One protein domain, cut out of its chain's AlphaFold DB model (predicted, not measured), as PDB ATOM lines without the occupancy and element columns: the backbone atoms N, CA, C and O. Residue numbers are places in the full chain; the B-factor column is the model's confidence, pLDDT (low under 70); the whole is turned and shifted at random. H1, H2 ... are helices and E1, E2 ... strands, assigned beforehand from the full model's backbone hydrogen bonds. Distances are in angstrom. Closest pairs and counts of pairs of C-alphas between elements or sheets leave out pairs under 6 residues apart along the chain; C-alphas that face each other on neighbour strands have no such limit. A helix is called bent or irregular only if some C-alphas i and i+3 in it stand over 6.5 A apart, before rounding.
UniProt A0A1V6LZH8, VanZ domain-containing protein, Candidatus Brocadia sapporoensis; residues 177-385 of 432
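Overview. This is residues 177 to 385 of the 432 residues of the protein "VanZ domain-containing protein" of Candidatus Brocadia sapporoensis (UniProt A0A1V6LZH8). The domain is a sandwich of two antiparallel sheets: a broad, twisted sheet of six strands, E2, E1, E5, E10, E11 and E12, stands partly face to face with a smaller sheet of four, E6 to E9. Two short helices, H1 and H2, cover the broad sheet's face away from the smaller sheet; H3 is over the other face, near the edge strand E2, and the small E3 and E4 hairpin sits at one end with long loops. The printed part has 209 residues with three named helices and twelve named strands, in the order E1, H1, H2, E2, E3, E4, H3, then E5 to E12; the class is mixed, helices and strands. It is compact, with a radius of gyration of the C-alphas of 15.7 A and spans of 43 by 33 by 32 A.

Along the chain. Residues 177 to 189 hold no named element. E1 is residues 190 to 198, 23.6 A long, from C-alpha 190 at (-42.137, -17.386, -20.437), and bends by 62 degrees at residue 193. H1 is residues 204 to 211, H2 residues 216 to 223 and E2 residues 224 to 229. H2 is irregular: C-alphas 219 and 222 are 9.3 A apart. E3 is residues 246 to 250, E4 residues 267 to 271, and H3 residues 276 to 285, 14.3 A long, from C-alpha 276 at (-40.629, 8.547, -26.080). E5, residues 288 to 296, is 24.0 A long and bends by 56 degrees at residue 293. E6 is residues 305 to 313, with a bend of 117 degrees at residue 308; E7 is residues 316 to 324, with a bend of 94 degrees at residue 319. E8 is residues 327 to 332, E9 residues 346 to 348, E10 residues 358 to 365, 22.9 A long, and E11 residues 368 to 373. E12, residues 379 to 383, ends with C-alpha 383 at (-32.198, -7.425, -46.100).

Arrangement. The twisted large sheet runs E2, E1, E5, E10, E11, E12, with E2 and E12 as edge strands. Within hydrogen-bond range are N 197 and O 226 across the neighbours E1 and E2, 3.0 A apart, N 193 and O 293 across the neighbours E1 and E5, 2.9 A apart, and N 290 and O 362 across the neighbours E5 and E10, 2.8 A apart. E10, E11 and E12 form a meander, each strand the antiparallel neighbour of the one before, with N 363 to O 370 at 2.9 A and N 369 to O 382 at 2.8 A. E6, E7, E8 and E9 form another, with N 307 to O 321 at 2.9 A, N 322 to O 329 at 2.8 A and N 330 to O 346 at 2.8 A. The two sheets make a sandwich, their facing parts 9.8 A centre to centre and their strands at 36 degrees. With helices on both faces of the large sheet there are three layers: H1 and H2 on one face, at heights over the sheet of 10.0 A and 7.8 A, and H3 on the opposite face at 8.8 A. H1 and H2 are close but not clearly touching, the closest C-alphas being those of Ala 210 and Leu 216, 5.8 A apart. In the E3 and E4 hairpin N 247 and O 270 are 2.8 A apart, and E4 is near E6. Every O i to N i+4 pair is within range in H1 and H3; H2 has 2 of 4, beside 3 of 5 O i to N i+3 pairs.

Size, cuts and confidence. The C-alphas farthest apart, those of Asp 254 and Asn 385, are 46.9 A apart. The printed part has no cut. The long links are E2 to E3, E3 to E4 and E8 to E9. The mean pLDDT of the printed part is 91.9; residues 232 to 235 and 256 to 260 are under 70.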
ATOM      1  N   LEU A 177     -43.452  -2.742 -23.570       97.44
ATOM      2  CA  LEU A 177     -44.197  -3.819 -22.924       97.44
ATOM      3  C   LEU A 177     -43.478  -5.163 -23.042       97.44
ATOM      4  O   LEU A 177     -42.799  -5.419 -24.042       97.44
ATOM      5  N   PHE A 178     -43.699  -6.032 -22.054       96.31
ATOM      6  CA  PHE A 178     -43.147  -7.386 -21.983       96.31
ATOM      7  C   PHE A 178     -44.229  -8.392 -21.620       96.31
ATOM      8  O   PHE A 178     -45.014  -8.140 -20.710       96.31
ATOM      9  N   GLY A 179     -44.257  -9.533 -22.304       95.38
ATOM     10  CA  GLY A 179     -45.205 -10.614 -22.022       95.38
ATOM     11  C   GLY A 179     -46.614 -10.411 -22.586       95.38
ATOM     12  O   GLY A 179     -47.424 -11.330 -22.531       95.38
ATOM     13  N   ASN A 180     -46.935  -9.239 -23.144       95.75
ATOM     14  CA  ASN A 180     -48.181  -8.971 -23.868       95.75
ATOM     15  C   ASN A 180     -48.062  -7.660 -24.678       95.75
ATOM     16  O   ASN A 180     -46.975  -7.115 -24.870       95.75
ATOM     17  N   GLU A 181     -49.183  -7.141 -25.166       93.50
ATOM     18  CA  GLU A 181     -49.347  -5.767 -25.650       93.50
ATOM     19  C   GLU A 181     -50.392  -5.019 -24.809       93.50
ATOM     20  O   GLU A 181     -51.079  -5.619 -23.989       93.50
ATOM     21  N   GLN A 182     -50.536  -3.709 -25.025       94.19
ATOM     22  CA  GLN A 182     -51.324  -2.828 -24.154       94.19
ATOM     23  C   GLN A 182     -52.803  -3.237 -23.993       94.19
ATOM     24  O   GLN A 182     -53.396  -2.950 -22.959       94.19
ATOM     25  N   THR A 183     -53.404  -3.918 -24.974       93.94
ATOM     26  CA  THR A 183     -54.791  -4.413 -24.878       93.94
ATOM     27  C   THR A 183     -54.926  -5.770 -24.180       93.94
ATOM     28  O   THR A 183     -56.045  -6.216 -23.959       93.94
ATOM     29  N   GLY A 184     -53.824  -6.470 -23.899       93.50
ATOM     30  CA  GLY A 184     -53.838  -7.792 -23.267       93.50
ATOM     31  C   GLY A 184     -54.128  -8.984 -24.200       93.50
ATOM     32  O   GLY A 184     -54.142 -10.122 -23.746       93.50
ATOM     33  N   TYR A 185     -54.338  -8.774 -25.505       94.00
ATOM     34  CA  TYR A 185     -54.847  -9.818 -26.418       94.00
ATOM     35  C   TYR A 185     -53.799 -10.769 -27.004       94.00
ATOM     36  O   TYR A 185     -54.153 -11.691 -27.743       94.00
ATOM     37  N   ARG A 186     -52.509 -10.547 -26.745       95.44
ATOM     38  CA  ARG A 186     -51.415 -11.336 -27.333       95.44
ATOM     39  C   ARG A 186     -50.429 -11.791 -26.255       95.44
ATOM     40  O   ARG A 186     -49.235 -11.486 -26.370       95.44
ATOM     41  N   PRO A 187     -50.915 -12.496 -25.218       96.19
ATOM     42  CA  PRO A 187     -50.082 -12.896 -24.099       96.19
ATOM     43  C   PRO A 187     -48.982 -13.847 -24.544       96.19
ATOM     44  O   PRO A 187     -49.184 -14.690 -25.421       96.19
ATOM     45  N   TRP A 188     -47.831 -13.717 -23.906       96.44
ATOM     46  CA  TRP A 188     -46.704 -14.618 -24.026       96.44
ATOM     47  C   TRP A 188     -46.387 -15.228 -22.671       96.44
ATOM     48  O   TRP A 188     -46.355 -14.541 -21.656       96.44
ATOM     49  N   ARG A 189     -46.140 -16.536 -22.670       94.81
ATOM     50  CA  ARG A 189     -45.793 -17.311 -21.484       94.81
ATOM     51  C   ARG A 189     -44.318 -17.673 -21.524       94.81
ATOM     52  O   ARG A 189     -43.870 -18.396 -22.418       94.81
ATOM     53  N   GLY A 190     -43.581 -17.214 -20.530       93.69
ATOM     54  CA  GLY A 190     -42.137 -17.386 -20.437       93.69
ATOM     55  C   GLY A 190     -41.544 -16.387 -19.464       93.69
ATOM     56  O   GLY A 190     -42.282 -15.707 -18.762       93.69
ATOM     57  N   SER A 191     -40.228 -16.286 -19.421       93.25
ATOM     58  CA  SER A 191     -39.517 -15.306 -18.604       93.25
ATOM     59  C   SER A 191     -38.534 -14.528 -19.465       93.25
ATOM     60  O   SER A 191     -37.933 -15.070 -20.395       93.25
ATOM     61  N   VAL A 192     -38.355 -13.252 -19.150       94.06
ATOM     62  CA  VAL A 192     -37.262 -12.421 -19.669       94.06
ATOM     63  C   VAL A 192     -36.439 -12.043 -18.454       94.06
ATOM     64  O   VAL A 192     -37.016 -11.548 -17.496       94.06
ATOM     65  N   SER A 193     -35.133 -12.301 -18.462       92.62
ATOM     66  CA  SER A 193     -34.250 -11.960 -17.335       92.62
ATOM     67  C   SER A 193     -33.531 -10.634 -17.548       92.62
ATOM     68  O   SER A 193     -33.245  -9.922 -16.588       92.62
ATOM     69  N   GLU A 194     -33.248 -10.279 -18.800       93.19
ATOM     70  CA  GLU A 194     -32.522  -9.060 -19.133       93.19
ATOM     71  C   GLU A 194     -32.892  -8.542 -20.522       93.19
ATOM     72  O   GLU A 194     -33.080  -9.317 -21.467       93.19
ATOM     73  N   ILE A 195     -32.935  -7.216 -20.644       95.88
ATOM     74  CA  ILE A 195     -32.985  -6.514 -21.922       95.88
ATOM     75  C   ILE A 195     -32.081  -5.277 -21.912       95.88
ATOM     76  O   ILE A 195     -32.120  -4.473 -20.978       95.88
ATOM     77  N   LEU A 196     -31.327  -5.086 -22.996       97.06
ATOM     78  CA  LEU A 196     -30.653  -3.826 -23.313       97.06
ATOM     79  C   LEU A 196     -31.076  -3.351 -24.698       97.06
ATOM     80  O   LEU A 196     -31.144  -4.146 -25.637       97.06
ATOM     81  N   ILE A 197     -31.323  -2.050 -24.837       98.38
ATOM     82  CA  ILE A 197     -31.616  -1.422 -26.128       98.38
ATOM     83  C   ILE A 197     -30.655  -0.258 -26.336       98.38
ATOM     84  O   ILE A 197     -30.526   0.598 -25.465       98.38
ATOM     85  N   ALA A 198     -30.012  -0.206 -27.500       98.31
ATOM     86  CA  ALA A 198     -29.122   0.876 -27.909       98.31
ATOM     87  C   ALA A 198     -29.545   1.465 -29.262       98.31
ATOM     88  O   ALA A 198     -30.088   0.747 -30.101       98.31
ATOM     89  N   ASP A 199     -29.261   2.748 -29.505       97.69
ATOM     90  CA  ASP A 199     -29.583   3.449 -30.763       97.69
ATOM     91  C   ASP A 199     -28.514   3.324 -31.854       97.69
ATOM     92  O   ASP A 199     -28.541   4.079 -32.822       97.69
ATOM     93  N   ARG A 200     -27.592   2.364 -31.718       96.69
ATOM     94  CA  ARG A 200     -26.653   1.979 -32.775       96.69
ATOM     95  C   ARG A 200     -26.702   0.486 -33.030       96.69
ATOM     96  O   ARG A 200     -26.952  -0.295 -32.108       96.69
ATOM     97  N   ALA A 201     -26.392   0.076 -34.253       97.25
ATOM     98  CA  ALA A 201     -26.108  -1.326 -34.534       97.25
ATOM     99  C   ALA A 201     -24.662  -1.653 -34.149       97.25
ATOM    100  O   ALA A 201     -23.720  -1.025 -34.637       97.25
ATOM    101  N   ILE A 202     -24.479  -2.648 -33.284       95.94
ATOM    102  CA  ILE A 202     -23.149  -3.176 -32.978       95.94
ATOM    103  C   ILE A 202     -22.602  -4.014 -34.143       95.94
ATOM    104  O   ILE A 202     -23.351  -4.611 -34.923       95.94
ATOM    105  N   SER A 203     -21.280  -4.047 -34.279       94.81
ATOM    106  CA  SER A 203     -20.578  -4.837 -35.295       94.81
ATOM    107  C   SER A 203     -20.557  -6.330 -34.954       94.81
ATOM    108  O   SER A 203     -20.689  -6.716 -33.796       94.81
ATOM    109  N   SER A 204     -20.302  -7.192 -35.943       93.06
ATOM    110  CA  SER A 204     -20.154  -8.639 -35.712       93.06
ATOM    111  C   SER A 204     -19.056  -8.973 -34.688       93.06
ATOM    112  O   SER A 204     -19.190  -9.932 -33.941       93.06
ATOM    113  N   GLN A 205     -17.987  -8.173 -34.612       93.25
ATOM    114  CA  GLN A 205     -16.935  -8.351 -33.604       93.25
ATOM    115  C   GLN A 205     -17.453  -8.044 -32.193       93.25
ATOM    116  O   GLN A 205     -17.195  -8.796 -31.259       93.25
ATOM    117  N   GLU A 206     -18.227  -6.971 -32.039       95.31
ATOM    118  CA  GLU A 206     -18.855  -6.610 -30.764       95.31
ATOM    119  C   GLU A 206     -19.919  -7.629 -30.341       95.31
ATOM    120  O   GLU A 206     -20.010  -7.943 -29.159       95.31
ATOM    121  N   VAL A 207     -20.661  -8.207 -31.293       95.38
ATOM    122  CA  VAL A 207     -21.579  -9.334 -31.047       95.38
ATOM    123  C   VAL A 207     -20.824 -10.538 -30.477       95.38
ATOM    124  O   VAL A 207     -21.263 -11.116 -29.486       95.38
ATOM    125  N   ALA A 208     -19.683 -10.910 -31.070       94.50
ATOM    126  CA  ALA A 208     -18.866 -12.018 -30.567       94.50
ATOM    127  C   ALA A 208     -18.381 -11.756 -29.134       94.50
ATOM    128  O   ALA A 208     -18.469 -12.634 -28.279       94.50
ATOM    129  N   LEU A 209     -17.929 -10.529 -28.851       94.00
ATOM    130  CA  LEU A 209     -17.529 -10.130 -27.501       94.00
ATOM    131  C   LEU A 209     -18.697 -10.195 -26.508       94.00
ATOM    132  O   LEU A 209     -18.502 -10.672 -25.392       94.00
ATOM    133  N   ALA A 210     -19.891  -9.753 -26.911       94.06
ATOM    134  CA  ALA A 210     -21.084  -9.795 -26.070       94.06
ATOM    135  C   ALA A 210     -21.465 -11.236 -25.691       94.06
ATOM    136  O   ALA A 210     -21.678 -11.528 -24.516       94.06
ATOM    137  N   PHE A 211     -21.450 -12.171 -26.649       93.44
ATOM    138  CA  PHE A 211     -21.692 -13.592 -26.357       93.44
ATOM    139  C   PHE A 211     -20.581 -14.249 -25.525       93.44
ATOM    140  O   PHE A 211     -20.844 -15.224 -24.828       93.44
ATOM    141  N   HIS A 212     -19.361 -13.710 -25.544       92.50
ATOM    142  CA  HIS A 212     -18.260 -14.140 -24.671       92.50
ATOM    143  C   HIS A 212     -18.289 -13.473 -23.281       92.50
ATOM    144  O   HIS A 212     -17.304 -13.535 -22.546       92.50
ATOM    145  N   GLY A 213     -19.403 -12.838 -22.905       87.50
ATOM    146  CA  GLY A 213     -19.617 -12.288 -21.566       87.50
ATOM    147  C   GLY A 213     -19.127 -10.854 -21.375       87.50
ATOM    148  O   GLY A 213     -19.121 -10.363 -20.247       87.50
ATOM    149  N   LYS A 214     -18.724 -10.152 -22.443       88.50
ATOM    150  CA  LYS A 214     -18.442  -8.716 -22.345       88.50
ATOM    151  C   LYS A 214     -19.753  -7.943 -22.261       88.50
ATOM    152  O   LYS A 214     -20.597  -8.055 -23.142       88.50
ATOM    153  N   ASP A 215     -19.885  -7.112 -21.234       88.50
ATOM    154  CA  ASP A 215     -21.094  -6.323 -21.017       88.50
ATOM    155  C   ASP A 215     -21.377  -5.375 -22.200       88.50
ATOM    156  O   ASP A 215     -20.551  -4.528 -22.572       88.50
ATOM    157  N   LEU A 216     -22.562  -5.528 -22.795       87.69
ATOM    158  CA  LEU A 216     -23.013  -4.723 -23.920       87.69
ATOM    159  C   LEU A 216     -23.254  -3.262 -23.525       87.69
ATOM    160  O   LEU A 216     -23.110  -2.375 -24.373       87.69
ATOM    161  N   SER A 217     -23.553  -2.985 -22.254       87.56
ATOM    162  CA  SER A 217     -23.671  -1.617 -21.741       87.56
ATOM    163  C   SER A 217     -22.363  -0.841 -21.963       87.56
ATOM    164  O   SER A 217     -22.370   0.260 -22.513       87.56
ATOM    165  N   ASN A 218     -21.222  -1.481 -21.692       89.38
ATOM    166  CA  ASN A 218     -19.887  -0.919 -21.900       89.38
ATOM    167  C   ASN A 218     -19.520  -0.809 -23.384       89.38
ATOM    168  O   ASN A 218     -18.846   0.137 -23.789       89.38
ATOM    169  N   LEU A 219     -19.954  -1.766 -24.211       89.25
ATOM    170  CA  LEU A 219     -19.728  -1.719 -25.659       89.25
ATOM    171  C   LEU A 219     -20.518  -0.584 -26.320       89.25
ATOM    172  O   LEU A 219     -20.029   0.067 -27.242       89.25
ATOM    173  N   THR A 220     -21.750  -0.346 -25.880       90.31
ATOM    174  CA  THR A 220     -22.645   0.650 -26.487       90.31
ATOM    175  C   THR A 220     -22.458   2.051 -25.906       90.31
ATOM    176  O   THR A 220     -22.647   3.022 -26.640       90.31
ATOM    177  N   GLY A 221     -22.020   2.178 -24.651       91.31
ATOM    178  CA  GLY A 221     -21.693   3.457 -24.021       91.31
ATOM    179  C   GLY A 221     -22.850   4.455 -24.110       91.31
ATOM    180  O   GLY A 221     -23.982   4.144 -23.751       91.31
ATOM    181  N   ALA A 222     -22.591   5.646 -24.657       92.44
ATOM    182  CA  ALA A 222     -23.594   6.710 -24.810       92.44
ATOM    183  C   ALA A 222     -24.765   6.367 -25.762       92.44
ATOM    184  O   ALA A 222     -25.771   7.088 -25.800       92.44
ATOM    185  N   SER A 223     -24.648   5.287 -26.541       96.75
ATOM    186  CA  SER A 223     -25.748   4.771 -27.364       96.75
ATOM    187  C   SER A 223     -26.743   3.921 -26.582       96.75
ATOM    188  O   SER A 223     -27.813   3.618 -27.110       96.75
ATOM    189  N   LEU A 224     -26.427   3.517 -25.347       97.81
ATOM    190  CA  LEU A 224     -27.348   2.744 -24.526       97.81
ATOM    191  C   LEU A 224     -28.575   3.591 -24.162       97.81
ATOM    192  O   LEU A 224     -28.467   4.661 -23.561       97.81
ATOM    193  N   LEU A 225     -29.757   3.107 -24.534       97.75
ATOM    194  CA  LEU A 225     -31.025   3.787 -24.289       97.75
ATOM    195  C   LEU A 225     -31.652   3.309 -22.993       97.75
ATOM    196  O   LEU A 225     -32.019   4.139 -22.171       97.75
ATOM    197  N   CYS A 226     -31.742   1.998 -22.794       97.25
ATOM    198  CA  CYS A 226     -32.296   1.421 -21.577       97.25
ATOM    199  C   CYS A 226     -31.688   0.066 -21.257       97.25
ATOM    200  O   CYS A 226     -31.254  -0.664 -22.157       97.25
ATOM    201  N   TRP A 227     -31.729  -0.276 -19.975       96.00
ATOM    202  CA  TRP A 227     -31.305  -1.560 -19.450       96.00
ATOM    203  C   TRP A 227     -32.200  -1.961 -18.282       96.00
ATOM    204  O   TRP A 227     -32.176  -1.334 -17.222       96.00
ATOM    205  N   TYR A 228     -32.967  -3.034 -18.476       94.50
ATOM    206  CA  TYR A 228     -33.781  -3.635 -17.424       94.50
ATOM    207  C   TYR A 228     -33.252  -5.023 -17.088       94.50
ATOM    208  O   TYR A 228     -33.087  -5.867 -17.972       94.50
ATOM    209  N   GLN A 229     -33.046  -5.256 -15.795       92.12
ATOM    210  CA  GLN A 229     -32.807  -6.577 -15.234       92.12
ATOM    211  C   GLN A 229     -34.081  -7.009 -14.504       92.12
ATOM    212  O   GLN A 229     -34.534  -6.343 -13.576       92.12
ATOM    213  N   LEU A 230     -34.687  -8.096 -14.969       88.75
ATOM    214  CA  LEU A 230     -35.990  -8.595 -14.529       88.75
ATOM    215  C   LEU A 230     -35.812  -9.849 -13.658       88.75
ATOM    216  O   LEU A 230     -36.465 -10.866 -13.858       88.75
ATOM    217  N   THR A 231     -34.847  -9.817 -12.743       76.81
ATOM    218  CA  THR A 231     -34.558 -10.940 -11.833       76.81
ATOM    219  C   THR A 231     -35.083 -10.714 -10.420       76.81
ATOM    220  O   THR A 231     -35.144 -11.667  -9.649       76.81
ATOM    221  N   ASP A 232     -35.476  -9.481 -10.087       61.78
ATOM    222  CA  ASP A 232     -35.711  -9.054  -8.709       61.78
ATOM    223  C   ASP A 232     -37.202  -8.744  -8.472       61.78
ATOM    224  O   ASP A 232     -37.815  -7.965  -9.207       61.78
ATOM    225  N   ASN A 233     -37.775  -9.324  -7.410       61.41
ATOM    226  CA  ASN A 233     -39.178  -9.180  -6.986       61.41
ATOM    227  C   ASN A 233     -39.508  -7.792  -6.399       61.41
ATOM    228  O   ASN A 233     -39.947  -7.691  -5.254       61.41
ATOM    229  N   GLY A 234     -39.308  -6.691  -7.127       64.69
ATOM    230  CA  GLY A 234     -39.699  -5.401  -6.540       64.69
ATOM    231  C   GLY A 234     -39.672  -4.172  -7.429       64.69
ATOM    232  O   GLY A 234     -40.681  -3.480  -7.529       64.69
ATOM    233  N   SER A 235     -38.549  -3.856  -8.070       65.62
ATOM    234  CA  SER A 235     -38.425  -2.598  -8.816       65.62
ATOM    235  C   SER A 235     -37.737  -2.819 -10.151       65.62
ATOM    236  O   SER A 235     -36.514  -2.754 -10.250       65.62
ATOM    237  N   TYR A 236     -38.533  -3.054 -11.192       89.38
ATOM    238  CA  TYR A 236     -38.088  -3.156 -12.582       89.38
ATOM    239  C   TYR A 236     -37.700  -1.775 -13.142       89.38
ATOM    240  O   TYR A 236     -38.335  -1.237 -14.054       89.38
ATOM    241  N   ARG A 237     -36.683  -1.167 -12.532       93.50
ATOM    242  CA  ARG A 237     -36.165   0.161 -12.857       93.50
ATOM    243  C   ARG A 237     -35.207   0.086 -14.040       93.50
ATOM    244  O   ARG A 237     -34.417  -0.850 -14.149       93.50
ATOM    245  N   ASP A 238     -35.251   1.109 -14.886       95.44
ATOM    246  CA  ASP A 238     -34.244   1.302 -15.928       95.44
ATOM    247  C   ASP A 238     -32.920   1.746 -15.296       95.44
ATOM    248  O   ASP A 238     -32.842   2.812 -14.677       95.44
ATOM    249  N   LYS A 239     -31.863   0.952 -15.466       93.81
ATOM    250  CA  LYS A 239     -30.537   1.259 -14.911       93.81
ATOM    251  C   LYS A 239     -29.876   2.471 -15.568       93.81
ATOM    252  O   LYS A 239     -28.966   3.043 -14.976       93.81
ATOM    253  N   THR A 240     -30.314   2.878 -16.762       94.56
ATOM    254  CA  THR A 240     -29.801   4.095 -17.420       94.56
ATOM    255  C   THR A 240     -30.486   5.365 -16.912       94.56
ATOM    256  O   THR A 240     -29.952   6.458 -17.081       94.56
ATOM    257  N   GLY A 241     -31.674   5.233 -16.309       94.56
ATOM    258  CA  GLY A 241     -32.514   6.352 -15.885       94.56
ATOM    259  C   GLY A 241     -33.207   7.111 -17.023       94.56
ATOM    260  O   GLY A 241     -33.796   8.159 -16.764       94.56
ATOM    261  N   HIS A 242     -33.152   6.631 -18.271       96.56
ATOM    262  CA  HIS A 242     -33.774   7.321 -19.406       96.56
ATOM    263  C   HIS A 242     -35.253   6.960 -19.619       96.56
ATOM    264  O   HIS A 242     -36.019   7.783 -20.129       96.56
ATOM    265  N   LEU A 243     -35.660   5.732 -19.290       97.25
ATOM    266  CA  LEU A 243     -37.048   5.276 -19.334       97.25
ATOM    267  C   LEU A 243     -37.628   5.141 -17.922       97.25
ATOM    268  O   LEU A 243     -36.919   4.946 -16.939       97.25
ATOM    269  N   SER A 244     -38.956   5.220 -17.818       96.81
ATOM    270  CA  SER A 244     -39.658   4.992 -16.553       96.81
ATOM    271  C   SER A 244     -39.617   3.519 -16.135       96.81
ATOM    272  O   SER A 244     -39.575   2.635 -16.993       96.81
ATOM    273  N   ASP A 245     -39.777   3.262 -14.839       95.19
ATOM    274  CA  ASP A 245     -39.946   1.917 -14.283       95.19
ATOM    275  C   ASP A 245     -41.047   1.114 -15.000       95.19
ATOM    276  O   ASP A 245     -42.075   1.663 -15.431       95.19
ATOM    277  N   LEU A 246     -40.833  -0.200 -15.097       94.25
ATOM    278  CA  LEU A 246     -41.847  -1.145 -15.544       94.25
ATOM    279  C   LEU A 246     -42.771  -1.496 -14.379       94.25
ATOM    280  O   LEU A 246     -42.328  -1.822 -13.278       94.25
ATOM    281  N   ILE A 247     -44.069  -1.449 -14.644       92.88
ATOM    282  CA  ILE A 247     -45.123  -1.776 -13.689       92.88
ATOM    283  C   ILE A 247     -45.956  -2.936 -14.223       92.88
ATOM    284  O   ILE A 247     -46.241  -3.007 -15.422       92.88
ATOM    285  N   TRP A 248     -46.350  -3.839 -13.326       91.69
ATOM    286  CA  TRP A 248     -47.273  -4.916 -13.662       91.69
ATOM    287  C   TRP A 248     -48.634  -4.356 -14.055       91.69
ATOM    288  O   TRP A 248     -49.124  -3.382 -13.485       91.69
ATOM    289  N   GLN A 249     -49.227  -4.988 -15.055       93.19
ATOM    290  CA  GLN A 249     -50.546  -4.703 -15.589       93.19
ATOM    291  C   GLN A 249     -51.364  -5.992 -15.638       93.19
ATOM    292  O   GLN A 249     -50.813  -7.095 -15.619       93.19
ATOM    293  N   GLY A 250     -52.682  -5.840 -15.753       90.50
ATOM    294  CA  GLY A 250     -53.610  -6.961 -15.828       90.50
ATOM    295  C   GLY A 250     -53.989  -7.517 -14.455       90.50
ATOM    296  O   GLY A 250     -54.082  -6.768 -13.482       90.50
ATOM    297  N   LYS A 251     -54.293  -8.816 -14.380       86.75
ATOM    298  CA  LYS A 251     -54.815  -9.454 -13.160       86.75
ATOM    299  C   LYS A 251     -53.690 -10.037 -12.324       86.75
ATOM    300  O   LYS A 251     -52.944 -10.872 -12.813       86.75
ATOM    301  N   TYR A 252     -53.599  -9.642 -11.059       77.19
ATOM    302  CA  TYR A 252     -52.613 -10.181 -10.124       77.19
ATOM    303  C   TYR A 252     -52.760 -11.709  -9.920       77.19
ATOM    304  O   TYR A 252     -53.869 -12.236  -9.930       77.19
ATOM    305  N   ASP A 253     -51.630 -12.405  -9.781       78.56
ATOM    306  CA  ASP A 253     -51.476 -13.866  -9.706       78.56
ATOM    307  C   ASP A 253     -50.072 -14.152  -9.152       78.56
ATOM    308  O   ASP A 253     -49.059 -13.913  -9.823       78.56
ATOM    309  N   ASP A 254     -50.026 -14.622  -7.908       72.81
ATOM    310  CA  ASP A 254     -48.799 -14.856  -7.138       72.81
ATOM    311  C   ASP A 254     -47.858 -15.874  -7.797       72.81
ATOM    312  O   ASP A 254     -46.637 -15.784  -7.670       72.81
ATOM    313  N   ARG A 255     -48.398 -16.818  -8.585       72.25
ATOM    314  CA  ARG A 255     -47.610 -17.903  -9.208       72.25
ATOM    315  C   ARG A 255     -46.529 -17.394 -10.159       72.25
ATOM    316  O   ARG A 255     -45.566 -18.111 -10.428       72.25
ATOM    317  N   TYR A 256     -46.719 -16.188 -10.680       69.62
ATOM    318  CA  TYR A 256     -45.840 -15.519 -11.637       69.62
ATOM    319  C   TYR A 256     -44.895 -14.502 -10.978       69.62
ATOM    320  O   TYR A 256     -43.990 -13.991 -11.634       69.62
ATOM    321  N   HIS A 257     -45.076 -14.248  -9.678       65.12
ATOM    322  CA  HIS A 257     -44.259 -13.328  -8.893       65.12
ATOM    323  C   HIS A 257     -43.132 -14.055  -8.140       65.12
ATOM    324  O   HIS A 257     -42.056 -13.500  -8.011       65.12
ATOM    325  N   ASP A 258     -43.302 -15.311  -7.714       55.44
ATOM    326  CA  ASP A 258     -42.290 -16.020  -6.898       55.44
ATOM    327  C   ASP A 258     -41.167 -16.719  -7.692       55.44
ATOM    328  O   ASP A 258     -40.197 -17.217  -7.114       55.44
ATOM    329  N   LYS A 259     -41.274 -16.790  -9.023       55.66
ATOM    330  CA  LYS A 259     -40.300 -17.457  -9.902       55.66
ATOM    331  C   LYS A 259     -39.908 -16.512 -11.029       55.66
ATOM    332  O   LYS A 259     -40.750 -16.252 -11.876       55.66
ATOM    333  N   ALA A 260     -38.656 -16.035 -11.025       63.28
ATOM    334  CA  ALA A 260     -37.963 -15.339 -12.122       63.28
ATOM    335  C   ALA A 260     -38.906 -14.675 -13.149       63.28
ATOM    336  O   ALA A 260     -39.280 -15.348 -14.106       63.28
ATOM    337  N   THR A 261     -39.297 -13.409 -12.927       74.38
ATOM    338  CA  THR A 261     -40.279 -12.603 -13.696       74.38
ATOM    339  C   THR A 261     -40.932 -13.355 -14.857       74.38
ATOM    340  O   THR A 261     -40.567 -13.216 -16.031       74.38
ATOM    341  N   MET A 262     -41.873 -14.228 -14.498       85.38
ATOM    342  CA  MET A 262     -42.560 -15.097 -15.437       85.38
ATOM    343  C   MET A 262     -43.842 -14.405 -15.890       85.38
ATOM    344  O   MET A 262     -44.607 -13.902 -15.079       85.38
ATOM    345  N   PHE A 263     -44.103 -14.373 -17.189       90.31
ATOM    346  CA  PHE A 263     -45.305 -13.772 -17.749       90.31
ATOM    347  C   PHE A 263     -46.431 -14.805 -17.847       90.31
ATOM    348  O   PHE A 263     -46.247 -15.922 -18.351       90.31
ATOM    349  N   GLY A 264     -47.598 -14.421 -17.332       83.62
ATOM    350  CA  GLY A 264     -48.830 -15.202 -17.351       83.62
ATOM    351  C   GLY A 264     -49.780 -14.810 -18.493       83.62
ATOM    352  O   GLY A 264     -49.480 -13.933 -19.298       83.62
ATOM    353  N   PRO A 265     -50.959 -15.452 -18.588       85.75
ATOM    354  CA  PRO A 265     -51.940 -15.152 -19.635       85.75
ATOM    355  C   PRO A 265     -52.563 -13.752 -19.525       85.75
ATOM    356  O   PRO A 265     -52.873 -13.157 -20.549       85.75
ATOM    357  N   ASP A 266     -52.714 -13.226 -18.308       88.06
ATOM    358  CA  ASP A 266     -53.410 -11.962 -18.031       88.06
ATOM    359  C   ASP A 266     -52.494 -10.939 -17.340       88.06
ATOM    360  O   ASP A 266     -52.985 -10.024 -16.683       88.06
ATOM    361  N   GLN A 267     -51.171 -11.101 -17.449       89.50
ATOM    362  CA  GLN A 267     -50.179 -10.258 -16.778       89.50
ATOM    363  C   GLN A 267     -49.043  -9.873 -17.703       89.50
ATOM    364  O   GLN A 267     -48.496 -10.711 -18.417       89.50
ATOM    365  N   TRP A 268     -48.661  -8.605 -17.653       94.00
ATOM    366  CA  TRP A 268     -47.554  -8.084 -18.443       94.00
ATOM    367  C   TRP A 268     -46.892  -6.910 -17.742       94.00
ATOM    368  O   TRP A 268     -47.486  -6.281 -16.864       94.00
ATOM    369  N   LEU A 269     -45.666  -6.603 -18.146       94.19
ATOM    370  CA  LEU A 269     -44.968  -5.402 -17.703       94.19
ATOM    371  C   LEU A 269     -45.116  -4.300 -18.743       94.19
ATOM    372  O   LEU A 269     -45.107  -4.562 -19.947       94.19
ATOM    373  N   MET A 270     -45.240  -3.064 -18.273       96.12
ATOM    374  CA  MET A 270     -45.394  -1.875 -19.107       96.12
ATOM    375  C   MET A 270     -44.677  -0.692 -18.464       96.12
ATOM    376  O   MET A 270     -44.748  -0.519 -17.250       96.12
ATOM    377  N   THR A 271     -44.007   0.146 -19.254       97.56
ATOM    378  CA  THR A 271     -43.429   1.396 -18.735       97.56
ATOM    379  C   THR A 271     -44.528   2.316 -18.210       97.56
ATOM    380  O   THR A 271     -45.575   2.446 -18.844       97.56
ATOM    381  N   ARG A 272     -44.312   2.996 -17.076       95.81
ATOM    382  CA  ARG A 272     -45.294   3.953 -16.521       95.81
ATOM    383  C   ARG A 272     -45.639   5.081 -17.498       95.81
ATOM    384  O   ARG A 272     -46.789   5.506 -17.562       95.81
ATOM    385  N   THR A 273     -44.665   5.547 -18.274       97.31
ATOM    386  CA  THR A 273     -44.856   6.552 -19.330       97.31
ATOM    387  C   THR A 273     -44.486   5.981 -20.700       97.31
ATOM    388  O   THR A 273     -43.749   4.989 -20.768       97.31
ATOM    389  N   PRO A 274     -44.965   6.579 -21.809       98.25
ATOM    390  CA  PRO A 274     -44.515   6.204 -23.145       98.25
ATOM    391  C   PRO A 274     -42.988   6.218 -23.262       98.25
ATOM    392  O   PRO A 274     -42.319   7.076 -22.682       98.25
ATOM    393  N   ALA A 275     -42.430   5.292 -24.041       98.00
ATOM    394  CA  ALA A 275     -40.990   5.180 -24.271       98.00
ATOM    395  C   ALA A 275     -40.523   6.194 -25.335       98.00
ATOM    396  O   ALA A 275     -39.920   5.841 -26.356       98.00
ATOM    397  N   GLU A 276     -40.851   7.471 -25.117       98.06
ATOM    398  CA  GLU A 276     -40.629   8.547 -26.080       98.06
ATOM    399  C   GLU A 276     -39.140   8.744 -26.366       98.06
ATOM    400  O   GLU A 276     -38.759   8.804 -27.534       98.06
ATOM    401  N   TYR A 277     -38.295   8.786 -25.332       97.94
ATOM    402  CA  TYR A 277     -36.851   8.976 -25.487       97.94
ATOM    403  C   TYR A 277     -36.224   7.903 -26.387       97.94
ATOM    404  O   TYR A 277     -35.565   8.221 -27.378       97.94
ATOM    405  N   LEU A 278     -36.509   6.630 -26.097       98.00
ATOM    406  CA  LEU A 278     -36.071   5.497 -26.911       98.00
ATOM    407  C   LEU A 278     -36.569   5.632 -28.355       98.00
ATOM    408  O   LEU A 278     -35.789   5.495 -29.297       98.00
ATOM    409  N   THR A 279     -37.858   5.941 -28.532       97.81
ATOM    410  CA  THR A 279     -38.471   6.081 -29.859       97.81
ATOM    411  C   THR A 279     -37.803   7.194 -30.666       97.81
ATOM    412  O   THR A 279     -37.442   6.990 -31.822       97.81
ATOM    413  N   GLN A 280     -37.584   8.360 -30.058       97.75
ATOM    414  CA  GLN A 280     -36.940   9.500 -30.705       97.75
ATOM    415  C   GLN A 280     -35.498   9.193 -31.120       97.75
ATOM    416  O   GLN A 280     -35.099   9.532 -32.236       97.75
ATOM    417  N   ARG A 281     -34.724   8.543 -30.243       97.88
ATOM    418  CA  ARG A 281     -33.324   8.190 -30.507       97.88
ATOM    419  C   ARG A 281     -33.205   7.204 -31.668       97.88
ATOM    420  O   ARG A 281     -32.478   7.496 -32.613       97.88
ATOM    421  N   ILE A 282     -33.995   6.128 -31.667       97.62
ATOM    422  CA  ILE A 282     -33.980   5.129 -32.751       97.62
ATOM    423  C   ILE A 282     -34.489   5.717 -34.073       97.62
ATOM    424  O   ILE A 282     -33.902   5.469 -35.128       97.62
ATOM    425  N   SER A 283     -35.544   6.538 -34.056       95.75
ATOM    426  CA  SER A 283     -36.006   7.220 -35.273       95.75
ATOM    427  C   SER A 283     -34.943   8.149 -35.859       95.75
ATOM    428  O   SER A 283     -34.847   8.266 -37.082       95.75
ATOM    429  N   LYS A 284     -34.135   8.795 -35.007       96.25
ATOM    430  CA  LYS A 284     -33.060   9.700 -35.429       96.25
ATOM    431  C   LYS A 284     -31.848   8.947 -35.979       96.25
ATOM    432  O   LYS A 284     -31.353   9.328 -37.036       96.25
ATOM    433  N   SER A 285     -31.377   7.903 -35.298       96.69
ATOM    434  CA  SER A 285     -30.221   7.118 -35.751       96.69
ATOM    435  C   SER A 285     -30.558   6.224 -36.948       96.69
ATOM    436  O   SER A 285     -29.703   5.963 -37.790       96.69
ATOM    437  N   SER A 286     -31.822   5.798 -37.070       96.19
ATOM    438  CA  SER A 286     -32.267   4.773 -38.026       96.19
ATOM    439  C   SER A 286     -31.547   3.428 -37.868       96.19
ATOM    440  O   SER A 286     -31.524   2.616 -38.796       96.19
ATOM    441  N   GLU A 287     -30.992   3.177 -36.687       96.44
ATOM    442  CA  GLU A 287     -30.345   1.927 -36.324       96.44
ATOM    443  C   GLU A 287     -30.524   1.619 -34.841       96.44
ATOM    444  O   GLU A 287     -30.807   2.503 -34.034       96.44
ATOM    445  N   PHE A 288     -30.416   0.344 -34.481       98.12
ATOM    446  CA  PHE A 288     -30.527  -0.081 -33.093       98.12
ATOM    447  C   PHE A 288     -29.914  -1.458 -32.858       98.12
ATOM    448  O   PHE A 288     -29.710  -2.242 -33.792       98.12
ATOM    449  N   THR A 289     -29.682  -1.758 -31.583       98.50
ATOM    450  CA  THR A 289     -29.376  -3.093 -31.068       98.50
ATOM    451  C   THR A 289     -30.331  -3.409 -29.925       98.50
ATOM    452  O   THR A 289     -30.563  -2.552 -29.076       98.50
ATOM    453  N   ILE A 290     -30.870  -4.625 -29.894       98.44
ATOM    454  CA  ILE A 290     -31.625  -5.180 -28.769       98.44
ATOM    455  C   ILE A 290     -30.922  -6.463 -28.336       98.44
ATOM    456  O   ILE A 290     -30.830  -7.399 -29.130       98.44
ATOM    457  N   GLN A 291     -30.447  -6.517 -27.098       97.69
ATOM    458  CA  GLN A 291     -30.032  -7.756 -26.443       97.69
ATOM    459  C   GLN A 291     -31.159  -8.231 -25.539       97.69
ATOM    460  O   GLN A 291     -31.759  -7.421 -24.835       97.69
ATOM    461  N   LEU A 292     -31.447  -9.529 -25.571       96.50
ATOM    462  CA  LEU A 292     -32.553 -10.125 -24.836       96.50
ATOM    463  C   LEU A 292     -32.171 -11.520 -24.336       96.50
ATOM    464  O   LEU A 292     -31.877 -12.400 -25.144       96.50
ATOM    465  N   ALA A 293     -32.221 -11.722 -23.023       95.75
ATOM    466  CA  ALA A 293     -32.085 -13.032 -22.391       95.75
ATOM    467  C   ALA A 293     -33.469 -13.511 -21.942       95.75
ATOM    468  O   ALA A 293     -34.153 -12.828 -21.171       95.75
ATOM    469  N   LEU A 294     -33.922 -14.650 -22.467       95.88
ATOM    470  CA  LEU A 294     -35.297 -15.105 -22.275       95.88
ATOM    471  C   LEU A 294     -35.447 -16.625 -22.294       95.88
ATOM    472  O   LEU A 294     -34.587 -17.355 -22.775       95.88
ATOM    473  N   MET A 295     -36.585 -17.108 -21.810       95.44
ATOM    474  CA  MET A 295     -36.946 -18.519 -21.812       95.44
ATOM    475  C   MET A 295     -38.439 -18.656 -22.090       95.44
ATOM    476  O   MET A 295     -39.260 -18.058 -21.400       95.44
ATOM    477  N   THR A 296     -38.814 -19.444 -23.097       95.69
ATOM    478  CA  THR A 296     -40.232 -19.743 -23.336       95.69
ATOM    479  C   THR A 296     -40.735 -20.771 -22.324       95.69
ATOM    480  O   THR A 296     -40.044 -21.746 -22.033       95.69
ATOM    481  N   ALA A 297     -41.945 -20.582 -21.795       93.69
ATOM    482  CA  ALA A 297     -42.590 -21.581 -20.940       93.69
ATOM    483  C   ALA A 297     -43.398 -22.606 -21.750       93.69
ATOM    484  O   ALA A 297     -43.748 -23.668 -21.239       93.69
ATOM    485  N   ASN A 298     -43.724 -22.278 -23.001       93.88
ATOM    486  CA  ASN A 298     -44.494 -23.128 -23.896       93.88
ATOM    487  C   ASN A 298     -43.968 -22.972 -25.327       93.88
ATOM    488  O   ASN A 298     -43.936 -21.866 -25.869       93.88
ATOM    489  N   THR A 299     -43.590 -24.082 -25.952       94.69
ATOM    490  CA  THR A 299     -43.090 -24.118 -27.332       94.69
ATOM    491  C   THR A 299     -44.191 -23.877 -28.367       94.69
ATOM    492  O   THR A 299     -43.888 -23.540 -29.502       94.69
ATOM    493  N   MET A 300     -45.466 -23.990 -27.983       93.94
ATOM    494  CA  MET A 300     -46.629 -23.783 -28.847       93.94
ATOM    495  C   MET A 300     -47.438 -22.568 -28.381       93.94
ATOM    496  O   MET A 300     -48.349 -22.681 -27.558       93.94
ATOM    497  N   GLN A 301     -47.108 -21.389 -28.909       94.12
ATOM    498  CA  GLN A 301     -47.819 -20.128 -28.640       94.12
ATOM    499  C   GLN A 301     -48.243 -19.461 -29.946       94.12
ATOM    500  O   GLN A 301     -47.575 -19.624 -30.955       94.12
ATOM    501  N   SER A 302     -49.329 -18.693 -29.975       92.00
ATOM    502  CA  SER A 302     -49.840 -18.115 -31.225       92.00
ATOM    503  C   SER A 302     -50.127 -16.620 -31.095       92.00
ATOM    504  O   SER A 302     -50.443 -16.119 -30.018       92.00
ATOM    505  N   GLY A 303     -50.024 -15.884 -32.209       82.62
ATOM    506  CA  GLY A 303     -50.619 -14.550 -32.312       82.62
ATOM    507  C   GLY A 303     -49.806 -13.408 -32.943       82.62
ATOM    508  O   GLY A 303     -50.282 -12.269 -33.017       82.62
ATOM    509  N   PRO A 304     -48.586 -13.636 -33.426       93.12
ATOM    510  CA  PRO A 304     -47.469 -13.982 -32.547       93.12
ATOM    511  C   PRO A 304     -47.678 -13.492 -31.095       93.12
ATOM    512  O   PRO A 304     -48.104 -12.357 -30.881       93.12
ATOM    513  N   ALA A 305     -47.380 -14.309 -30.096       96.75
ATOM    514  CA  ALA A 305     -47.358 -13.903 -28.690       96.75
ATOM    515  C   ALA A 305     -46.253 -12.853 -28.455       96.75
ATOM    516  O   ALA A 305     -45.185 -12.951 -29.064       96.75
ATOM    517  N   ARG A 306     -46.491 -11.810 -27.650       97.00
ATOM    518  CA  ARG A 306     -45.556 -10.672 -27.507       97.00
ATOM    519  C   ARG A 306     -44.537 -10.926 -26.402       97.00
ATOM    520  O   ARG A 306     -44.883 -10.881 -25.229       97.00
ATOM    521  N   ILE A 307     -43.276 -11.123 -26.779       97.56
ATOM    522  CA  ILE A 307     -42.175 -11.212 -25.813       97.56
ATOM    523  C   ILE A 307     -41.814  -9.797 -25.358       97.56
ATOM    524  O   ILE A 307     -41.910  -9.490 -24.176       97.56
ATOM    525  N   VAL A 308     -41.468  -8.925 -26.315       97.94
ATOM    526  CA  VAL A 308     -41.166  -7.500 -26.099       97.94
ATOM    527  C   VAL A 308     -41.766  -6.684 -27.235       97.94
ATOM    528  O   VAL A 308     -41.639  -7.056 -28.404       97.94
ATOM    529  N   THR A 309     -42.421  -5.567 -26.935       98.25
ATOM    530  CA  THR A 309     -43.079  -4.760 -27.970       98.25
ATOM    531  C   THR A 309     -43.178  -3.282 -27.597       98.25
ATOM    532  O   THR A 309     -43.335  -2.931 -26.433       98.25
ATOM    533  N   LEU A 310     -43.130  -2.413 -28.609       97.75
ATOM    534  CA  LEU A 310     -43.626  -1.035 -28.544       97.75
ATOM    535  C   LEU A 310     -44.916  -0.992 -29.356       97.75
ATOM    536  O   LEU A 310     -44.873  -0.792 -30.575       97.75
ATOM    537  N   SER A 311     -46.059  -1.234 -28.725       97.06
ATOM    538  CA  SER A 311     -47.338  -1.317 -29.435       97.06
ATOM    539  C   SER A 311     -48.511  -0.852 -28.595       97.06
ATOM    540  O   SER A 311     -48.524  -1.002 -27.379       97.06
ATOM    541  N   GLN A 312     -49.528  -0.333 -29.279       95.44
ATOM    542  CA  GLN A 312     -50.797   0.035 -28.656       95.44
ATOM    543  C   GLN A 312     -51.816  -1.107 -28.712       95.44
ATOM    544  O   GLN A 312     -52.644  -1.239 -27.822       95.44
ATOM    545  N   ASN A 313     -51.812  -1.906 -29.783       94.12
ATOM    546  CA  ASN A 313     -52.804  -2.960 -30.029       94.12
ATOM    547  C   ASN A 313     -52.287  -3.944 -31.110       94.12
ATOM    548  O   ASN A 313     -51.199  -3.714 -31.656       94.12
ATOM    549  N   PRO A 314     -53.052  -4.991 -31.497       93.06
ATOM    550  CA  PRO A 314     -52.600  -5.985 -32.475       93.06
ATOM    551  C   PRO A 314     -52.294  -5.443 -33.883       93.06
ATOM    552  O   PRO A 314     -51.744  -6.178 -34.710       93.06
ATOM    553  N   SER A 315     -52.658  -4.196 -34.180       91.94
ATOM    554  CA  SER A 315     -52.569  -3.583 -35.509       91.94
ATOM    555  C   SER A 315     -51.628  -2.373 -35.567       91.94
ATOM    556  O   SER A 315     -51.317  -1.907 -36.664       91.94
ATOM    557  N   LEU A 316     -51.162  -1.857 -34.424       95.19
ATOM    558  CA  LEU A 316     -50.345  -0.644 -34.333       95.19
ATOM    559  C   LEU A 316     -49.129  -0.860 -33.431       95.19
ATOM    560  O   LEU A 316     -49.267  -1.086 -32.227       95.19
ATOM    561  N   ARG A 317     -47.934  -0.745 -34.020       95.81
ATOM    562  CA  ARG A 317     -46.656  -0.954 -33.325       95.81
ATOM    563  C   ARG A 317     -45.513  -0.164 -33.946       95.81
ATOM    564  O   ARG A 317     -45.609   0.246 -35.097       95.81
ATOM    565  N   ASN A 318     -44.428   0.000 -33.202       97.38
ATOM    566  CA  ASN A 318     -43.125   0.413 -33.721       97.38
ATOM    567  C   ASN A 318     -42.243  -0.812 -33.971       97.38
ATOM    568  O   ASN A 318     -41.719  -0.986 -35.069       97.38
ATOM    569  N   PHE A 319     -42.162  -1.714 -32.994       96.50
ATOM    570  CA  PHE A 319     -41.561  -3.029 -33.176       96.50
ATOM    571  C   PHE A 319     -42.252  -4.076 -32.302       96.50
ATOM    572  O   PHE A 319     -42.903  -3.741 -31.312       96.50
ATOM    573  N   THR A 320     -42.076  -5.342 -32.661       97.62
ATOM    574  CA  THR A 320     -42.415  -6.495 -31.825       97.62
ATOM    575  C   THR A 320     -41.356  -7.571 -32.004       97.62
ATOM    576  O   THR A 320     -41.025  -7.916 -33.136       97.62
ATOM    577  N   ILE A 321     -40.895  -8.132 -30.892       98.00
ATOM    578  CA  ILE A 321     -40.252  -9.439 -30.810       98.00
ATOM    579  C   ILE A 321     -41.296 -10.377 -30.203       98.00
ATOM    580  O   ILE A 321     -41.833 -10.112 -29.124       98.00
ATOM    581  N   GLY A 322     -41.645 -11.433 -30.921       97.19
ATOM    582  CA  GLY A 322     -42.719 -12.337 -30.543       97.19
ATOM    583  C   GLY A 322     -42.416 -13.791 -30.855       97.19
ATOM    584  O   GLY A 322     -41.419 -14.106 -31.496       97.19
ATOM    585  N   GLN A 323     -43.310 -14.665 -30.416       97.12
ATOM    586  CA  GLN A 323     -43.250 -16.098 -30.672       97.12
ATOM    587  C   GLN A 323     -44.494 -16.544 -31.444       97.12
ATOM    588  O   GLN A 323     -45.615 -16.186 -31.078       97.12
ATOM    589  N   GLN A 324     -44.314 -17.340 -32.492       95.25
ATOM    590  CA  GLN A 324     -45.405 -18.049 -33.158       95.25
ATOM    591  C   GLN A 324     -45.007 -19.505 -33.355       95.25
ATOM    592  O   GLN A 324     -44.019 -19.795 -34.009       95.25
ATOM    593  N   ASN A 325     -45.776 -20.416 -32.772       94.94
ATOM    594  CA  ASN A 325     -45.367 -21.784 -32.494       94.94
ATOM    595  C   ASN A 325     -43.970 -21.775 -31.859       94.94
ATOM    596  O   ASN A 325     -43.751 -21.066 -30.875       94.94
ATOM    597  N   ASN A 326     -43.033 -22.506 -32.441       95.19
ATOM    598  CA  ASN A 326     -41.639 -22.572 -32.037       95.19
ATOM    599  C   ASN A 326     -40.746 -21.523 -32.738       95.19
ATOM    600  O   ASN A 326     -39.534 -21.523 -32.521       95.19
ATOM    601  N   ASP A 327     -41.316 -20.611 -33.527       94.81
ATOM    602  CA  ASP A 327     -40.573 -19.617 -34.300       94.81
ATOM    603  C   ASP A 327     -40.493 -18.270 -33.580       94.81
ATOM    604  O   ASP A 327     -41.423 -17.832 -32.889       94.81
ATOM    605  N   LEU A 328     -39.382 -17.571 -33.798       96.38
ATOM    606  CA  LEU A 328     -39.218 -16.174 -33.421       96.38
ATOM    607  C   LEU A 328     -39.742 -15.281 -34.546       96.38
ATOM    608  O   LEU A 328     -39.326 -15.393 -35.699       96.38
ATOM    609  N   ILE A 329     -40.604 -14.341 -34.176       95.31
ATOM    610  CA  ILE A 329     -41.197 -13.367 -35.083       95.31
ATOM    611  C   ILE A 329     -40.702 -11.973 -34.730       95.31
ATOM    612  O   ILE A 329     -40.857 -11.517 -33.597       95.31
ATOM    613  N   VAL A 330     -40.160 -11.263 -35.715       95.81
ATOM    614  CA  VAL A 330     -39.795  -9.853 -35.583       95.81
ATOM    615  C   VAL A 330     -40.649  -9.026 -36.537       95.81
ATOM    616  O   VAL A 330     -40.716  -9.273 -37.740       95.81
ATOM    617  N   ARG A 331     -41.321  -8.014 -35.996       94.56
ATOM    618  CA  ARG A 331     -42.037  -7.004 -36.782       94.56
ATOM    619  C   ARG A 331     -41.402  -5.658 -36.540       94.56
ATOM    620  O   ARG A 331     -41.157  -5.284 -35.395       94.56
ATOM    621  N   LEU A 332     -41.176  -4.922 -37.617       94.75
ATOM    622  CA  LEU A 332     -40.521  -3.623 -37.588       94.75
ATOM    623  C   LEU A 332     -41.328  -2.648 -38.433       94.75
ATOM    624  O   LEU A 332     -41.495  -2.874 -39.630       94.75
ATOM    625  N   ARG A 333     -41.827  -1.567 -37.832       95.06
ATOM    626  CA  ARG A 333     -42.526  -0.498 -38.549       95.06
ATOM    627  C   ARG A 333     -41.531   0.413 -39.248       95.06
ATOM    628  O   ARG A 333     -40.597   0.933 -38.644       95.06
ATOM    629  N   THR A 334     -41.808   0.645 -40.517       92.69
ATOM    630  CA  THR A 334     -41.143   1.593 -41.409       92.69
ATOM    631  C   THR A 334     -42.216   2.140 -42.362       92.69
ATOM    632  O   THR A 334     -43.337   1.611 -42.379       92.69
ATOM    633  N   PRO A 335     -41.957   3.193 -43.154       90.25
ATOM    634  CA  PRO A 335     -42.867   3.570 -44.236       90.25
ATOM    635  C   PRO A 335     -43.179   2.409 -45.197       90.25
ATOM    636  O   PRO A 335     -44.308   2.299 -45.663       90.25
ATOM    637  N   LEU A 336     -42.209   1.520 -45.433       86.62
ATOM    638  CA  LEU A 336     -42.328   0.346 -46.297       86.62
ATOM    639  C   LEU A 336     -43.234  -0.748 -45.716       86.62
ATOM    640  O   LEU A 336     -44.067  -1.300 -46.424       86.62
ATOM    641  N   THR A 337     -43.068  -1.075 -44.435       87.69
ATOM    642  CA  THR A 337     -43.736  -2.220 -43.786       87.69
ATOM    643  C   THR A 337     -45.098  -1.878 -43.171       87.69
ATOM    644  O   THR A 337     -45.798  -2.747 -42.636       87.69
ATOM    645  N   GLY A 338     -45.490  -0.603 -43.244       89.00
ATOM    646  CA  GLY A 338     -46.765  -0.088 -42.757       89.00
ATOM    647  C   GLY A 338     -46.857   0.027 -41.233       89.00
ATOM    648  O   GLY A 338     -45.960  -0.353 -40.483       89.00
ATOM    649  N   LYS A 339     -47.994   0.550 -40.748       91.50
ATOM    650  CA  LYS A 339     -48.224   0.858 -39.318       91.50
ATOM    651  C   LYS A 339     -48.157  -0.363 -38.385       91.50
ATOM    652  O   LYS A 339     -47.930  -0.194 -37.189       91.50
ATOM    653  N   ASN A 340     -48.357  -1.566 -38.929       88.38
ATOM    654  CA  ASN A 340     -48.293  -2.823 -38.186       88.38
ATOM    655  C   ASN A 340     -46.949  -3.560 -38.353       88.38
ATOM    656  O   ASN A 340     -46.726  -4.563 -37.682       88.38
ATOM    657  N   GLY A 341     -46.067  -3.100 -39.251       88.31
ATOM    658  CA  GLY A 341     -44.756  -3.709 -39.493       88.31
ATOM    659  C   GLY A 341     -44.800  -5.165 -39.970       88.31
ATOM    660  O   GLY A 341     -43.923  -5.934 -39.590       88.31
ATOM    661  N   VAL A 342     -45.843  -5.559 -40.715       83.00
ATOM    662  CA  VAL A 342     -46.119  -6.973 -41.052       83.00
ATOM    663  C   VAL A 342     -45.416  -7.440 -42.319       83.00
ATOM    664  O   VAL A 342     -45.077  -8.607 -42.376       83.00
ATOM    665  N   TYR A 343     -45.204  -6.594 -43.329       79.69
ATOM    666  CA  TYR A 343     -44.709  -7.054 -44.634       79.69
ATOM    667  C   TYR A 343     -43.377  -6.385 -45.002       79.69
ATOM    668  O   TYR A 343     -43.374  -5.175 -45.231       79.69
ATOM    669  N   PRO A 344     -42.253  -7.125 -45.085       78.19
ATOM    670  CA  PRO A 344     -42.101  -8.550 -44.764       78.19
ATOM    671  C   PRO A 344     -42.128  -8.832 -43.253       78.19
ATOM    672  O   PRO A 344     -41.583  -8.057 -42.465       78.19
ATOM    673  N   GLU A 345     -42.707  -9.974 -42.865       81.69
ATOM    674  CA  GLU A 345     -42.629 -10.492 -41.496       81.69
ATOM    675  C   GLU A 345     -41.328 -11.275 -41.373       81.69
ATOM    676  O   GLU A 345     -41.025 -12.133 -42.203       81.69
ATOM    677  N   ILE A 346     -40.532 -10.963 -40.355       89.88
ATOM    678  CA  ILE A 346     -39.258 -11.635 -40.139       89.88
ATOM    679  C   ILE A 346     -39.517 -12.868 -39.286       89.88
ATOM    680  O   ILE A 346     -39.902 -12.745 -38.125       89.88
ATOM    681  N   VAL A 347     -39.280 -14.040 -39.870       91.00
ATOM    682  CA  VAL A 347     -39.435 -15.337 -39.206       91.00
ATOM    683  C   VAL A 347     -38.075 -16.014 -39.100       91.00
ATOM    684  O   VAL A 347     -37.395 -16.228 -40.111       91.00
ATOM    685  N   VAL A 348     -37.686 -16.353 -37.874       92.50
ATOM    686  CA  VAL A 348     -36.536 -17.211 -37.586       92.50
ATOM    687  C   VAL A 348     -37.065 -18.512 -36.997       92.50
ATOM    688  O   VAL A 348     -37.668 -18.505 -35.925       92.50
ATOM    689  N   ALA A 349     -36.867 -19.606 -37.730       92.06
ATOM    690  CA  ALA A 349     -37.479 -20.887 -37.410       92.06
ATOM    691  C   ALA A 349     -36.860 -21.550 -36.171       92.06
ATOM    692  O   ALA A 349     -35.669 -21.380 -35.903       92.06
ATOM    693  N   ASP A 350     -37.669 -22.323 -35.446       92.19
ATOM    694  CA  ASP A 350     -37.246 -23.307 -34.436       92.19
ATOM    695  C   ASP A 350     -36.458 -22.771 -33.221       92.19
ATOM    696  O   ASP A 350     -35.916 -23.551 -32.425       92.19
ATOM    697  N   ILE A 351     -36.432 -21.451 -33.010       94.75
ATOM    698  CA  ILE A 351     -35.747 -20.811 -31.870       94.75
ATOM    699  C   ILE A 351     -36.299 -21.314 -30.529       94.75
ATOM    700  O   ILE A 351     -35.548 -21.568 -29.579       94.75
ATOM    701  N   PHE A 352     -37.608 -21.544 -30.481       96.38
ATOM    702  CA  PHE A 352     -38.377 -21.981 -29.319       96.38
ATOM    703  C   PHE A 352     -38.813 -23.448 -29.413       96.38
ATOM    704  O   PHE A 352     -39.833 -23.835 -28.853       96.38
ATOM    705  N   SER A 353     -38.029 -24.287 -30.099       94.19
ATOM    706  CA  SER A 353     -38.216 -25.751 -30.146       94.19
ATOM    707  C   SER A 353     -38.024 -26.447 -28.789       94.19
ATOM    708  O   SER A 353     -38.425 -27.594 -28.614       94.19
ATOM    709  N   SER A 354     -37.435 -25.756 -27.808       94.69
ATOM    710  CA  SER A 354     -37.306 -26.207 -26.420       94.69
ATOM    711  C   SER A 354     -37.537 -25.045 -25.454       94.69
ATOM    712  O   SER A 354     -37.442 -23.882 -25.843       94.69
ATOM    713  N   THR A 355     -37.777 -25.357 -24.183       94.88
ATOM    714  CA  THR A 355     -37.910 -24.383 -23.085       94.88
ATOM    715  C   THR A 355     -36.564 -23.986 -22.471       94.88
ATOM    716  O   THR A 355     -36.514 -23.519 -21.339       94.88
ATOM    717  N   LYS A 356     -35.445 -24.200 -23.175       95.44
ATOM    718  CA  LYS A 356     -34.119 -23.793 -22.689       95.44
ATOM    719  C   LYS A 356     -33.961 -22.265 -22.751       95.44
ATOM    720  O   LYS A 356     -34.560 -21.639 -23.629       95.44
ATOM    721  N   PRO A 357     -33.138 -21.666 -21.870       95.50
ATOM    722  CA  PRO A 357     -32.766 -20.260 -21.980       95.50
ATOM    723  C   PRO A 357     -32.141 -19.946 -23.343       95.50
ATOM    724  O   PRO A 357     -31.382 -20.756 -23.878       95.50
ATOM    725  N   ARG A 358     -32.462 -18.770 -23.880       96.50
ATOM    726  CA  ARG A 358     -31.963 -18.232 -25.147       96.50
ATOM    727  C   ARG A 358     -31.416 -16.829 -24.944       96.50
ATOM    728  O   ARG A 358     -32.061 -16.000 -24.300       96.50
ATOM    729  N   ASN A 359     -30.276 -16.555 -25.564       96.88
ATOM    730  CA  ASN A 359     -29.692 -15.224 -25.655       96.88
ATOM    731  C   ASN A 359     -29.796 -14.728 -27.093       96.88
ATOM    732  O   ASN A 359     -29.217 -15.310 -28.013       96.88
ATOM    733  N   LEU A 360     -30.541 -13.647 -27.291       97.94
ATOM    734  CA  LEU A 360     -30.755 -13.037 -28.593       97.94
ATOM    735  C   LEU A 360     -30.045 -11.692 -28.666       97.94
ATOM    736  O   LEU A 360     -30.147 -10.875 -27.750       97.94
ATOM    737  N   ILE A 361     -29.401 -11.429 -29.799       98.31
ATOM    738  CA  ILE A 361     -28.965 -10.084 -30.176       98.31
ATOM    739  C   ILE A 361     -29.599  -9.756 -31.524       98.31
ATOM    740  O   ILE A 361     -29.391 -10.460 -32.511       98.31
ATOM    741  N   ILE A 362     -30.380  -8.683 -31.576       98.38
ATOM    742  CA  ILE A 362     -31.036  -8.201 -32.790       98.38
ATOM    743  C   ILE A 362     -30.445  -6.847 -33.143       98.38
ATOM    744  O   ILE A 362     -30.515  -5.914 -32.350       98.38
ATOM    745  N   THR A 363     -29.888  -6.721 -34.342       98.12
ATOM    746  CA  THR A 363     -29.355  -5.451 -34.849       98.12
ATOM    747  C   THR A 363     -30.137  -5.004 -36.069       98.12
ATOM    748  O   THR A 363     -30.570  -5.826 -36.878       98.12
ATOM    749  N   TYR A 364     -30.296  -3.698 -36.229       97.31
ATOM    750  CA  TYR A 364     -30.858  -3.105 -37.431       97.31
ATOM    751  C   TYR A 364     -30.009  -1.919 -37.859       97.31
ATOM    752  O   TYR A 364     -29.836  -0.991 -37.080       97.31
ATOM    753  N   SER A 365     -29.489  -1.936 -39.083       95.25
ATOM    754  CA  SER A 365     -28.824  -0.778 -39.695       95.25
ATOM    755  C   SER A 365     -28.790  -0.938 -41.209       95.25
ATOM    756  O   SER A 365     -28.723  -2.058 -41.728       95.25
ATOM    757  N   LYS A 366     -28.847   0.183 -41.937       90.69
ATOM    758  CA  LYS A 366     -28.747   0.234 -43.410       90.69
ATOM    759  C   LYS A 366     -29.705  -0.738 -44.120       90.69
ATOM    760  O   LYS A 366     -29.298  -1.452 -45.033       90.69
ATOM    761  N   SER A 367     -30.972  -0.781 -43.694       90.25
ATOM    762  CA  SER A 367     -31.998  -1.682 -44.252       90.25
ATOM    763  C   SER A 367     -31.717  -3.176 -44.050       90.25
ATOM    764  O   SER A 367     -32.253  -4.008 -44.783       90.25
ATOM    765  N   ILE A 368     -30.873  -3.539 -43.082       91.88
ATOM    766  CA  ILE A 368     -30.565  -4.930 -42.756       91.88
ATOM    767  C   ILE A 368     -30.879  -5.170 -41.285       91.88
ATOM    768  O   ILE A 368     -30.259  -4.559 -40.416       91.88
ATOM    769  N   LEU A 369     -31.798  -6.096 -41.023       94.69
ATOM    770  CA  LEU A 369     -32.024  -6.662 -39.701       94.69
ATOM    771  C   LEU A 369     -31.222  -7.957 -39.570       94.69
ATOM    772  O   LEU A 369     -31.258  -8.799 -40.467       94.69
ATOM    773  N   ARG A 370     -30.490  -8.134 -38.475       96.00
ATOM    774  CA  ARG A 370     -29.812  -9.393 -38.155       96.00
ATOM    775  C   ARG A 370     -30.275  -9.892 -36.804       96.00
ATOM    776  O   ARG A 370     -30.346  -9.101 -35.870       96.00
ATOM    777  N   VAL A 371     -30.544 -11.185 -36.718       97.12
ATOM    778  CA  VAL A 371     -30.843 -11.886 -35.468       97.12
ATOM    779  C   VAL A 371     -29.721 -12.883 -35.218       97.12
ATOM    780  O   VAL A 371     -29.451 -13.718 -36.078       97.12
ATOM    781  N   TYR A 372     -29.076 -12.784 -34.063       97.38
ATOM    782  CA  TYR A 372     -28.095 -13.741 -33.562       97.38
ATOM    783  C   TYR A 372     -28.711 -14.510 -32.396       97.38
ATOM    784  O   TYR A 372     -29.339 -13.890 -31.533       97.38
ATOM    785  N   VAL A 373     -28.542 -15.831 -32.375       96.81
ATOM    786  CA  VAL A 373     -29.154 -16.722 -31.376       96.81
ATOM    787  C   VAL A 373     -28.066 -17.557 -30.717       96.81
ATOM    788  O   VAL A 373     -27.440 -18.377 -31.381       96.81
ATOM    789  N   ASP A 374     -27.852 -17.379 -29.418       95.62
ATOM    790  CA  ASP A 374     -26.895 -18.134 -28.591       95.62
ATOM    791  C   ASP A 374     -25.421 -18.089 -29.069       95.62
ATOM    792  O   ASP A 374     -24.562 -18.754 -28.497       95.62
ATOM    793  N   GLY A 375     -25.101 -17.297 -30.097       93.44
ATOM    794  CA  GLY A 375     -23.756 -17.153 -30.644       93.44
ATOM    795  C   GLY A 375     -23.729 -16.458 -32.007       93.44
ATOM    796  O   GLY A 375     -24.758 -16.243 -32.650       93.44
ATOM    797  N   ILE A 376     -22.524 -16.109 -32.471       92.12
ATOM    798  CA  ILE A 376     -22.322 -15.425 -33.760       92.12
ATOM    799  C   ILE A 376     -22.558 -16.335 -34.975       92.12
ATOM    800  O   ILE A 376     -23.013 -15.859 -36.016       92.12
ATOM    801  N   GLU A 377     -22.285 -17.634 -34.830       91.50
ATOM    802  CA  GLU A 377     -22.419 -18.627 -35.905       91.50
ATOM    803  C   GLU A 377     -23.879 -18.818 -36.329       91.50
ATOM    804  O   GLU A 377     -24.181 -19.025 -37.505       91.50
ATOM    805  N   ASN A 378     -24.812 -18.674 -35.386       92.75
ATOM    806  CA  ASN A 378     -26.239 -18.780 -35.647       92.75
ATOM    807  C   ASN A 378     -26.842 -17.398 -35.946       92.75
ATOM    808  O   ASN A 378     -27.571 -16.811 -35.140       92.75
ATOM    809  N   SER A 379     -26.466 -16.850 -37.106       93.44
ATOM    810  CA  SER A 379     -26.911 -15.535 -37.571       93.44
ATOM    811  C   SER A 379     -27.907 -15.618 -38.732       93.44
ATOM    812  O   SER A 379     -27.694 -16.285 -39.749       93.44
ATOM    813  N   HIS A 380     -28.995 -14.861 -38.613       92.19
ATOM    814  CA  HIS A 380     -30.049 -14.762 -39.618       92.19
ATOM    815  C   HIS A 380     -30.147 -13.327 -40.128       92.19
ATOM    816  O   HIS A 380     -30.383 -12.396 -39.360       92.19
ATOM    817  N   VAL A 381     -29.958 -13.136 -41.436       90.69
ATOM    818  CA  VAL A 381     -29.859 -11.812 -42.067       90.69
ATOM    819  C   VAL A 381     -31.082 -11.534 -42.936       90.69
ATOM    820  O   VAL A 381     -31.342 -12.258 -43.897       90.69
ATOM    821  N   PHE A 382     -31.767 -10.432 -42.640       89.00
ATOM    822  CA  PHE A 382     -32.963  -9.949 -43.317       89.00
ATOM    823  C   PHE A 382     -32.678  -8.606 -43.990       89.00
ATOM    824  O   PHE A 382     -32.572  -7.576 -43.331       89.00
ATOM    825  N   ALA A 383     -32.502  -8.620 -45.315       87.00
ATOM    826  CA  ALA A 383     -32.198  -7.425 -46.100       87.00
ATOM    827  C   ALA A 383     -33.458  -6.915 -46.801       87.00
ATOM    828  O   ALA A 383     -33.930  -7.535 -47.756       87.00
ATOM    829  N   PHE A 384     -33.963  -5.765 -46.361       83.75
ATOM    830  CA  PHE A 384     -35.111  -5.119 -46.983       83.75
ATOM    831  C   PHE A 384     -34.685  -4.548 -48.341       83.75
ATOM    832  O   PHE A 384     -33.871  -3.626 -48.415       83.75
ATOM    833  N   ASN A 385     -35.241  -5.098 -49.418       78.75
ATOM    834  CA  ASN A 385     -35.079  -4.622 -50.793       78.75
ATOM    835  C   ASN A 385     -36.421  -4.693 -51.557       78.75
ATOM    836  O   ASN A 385     -37.322  -5.422 -51.124       78.75
TER     837      ASN A 385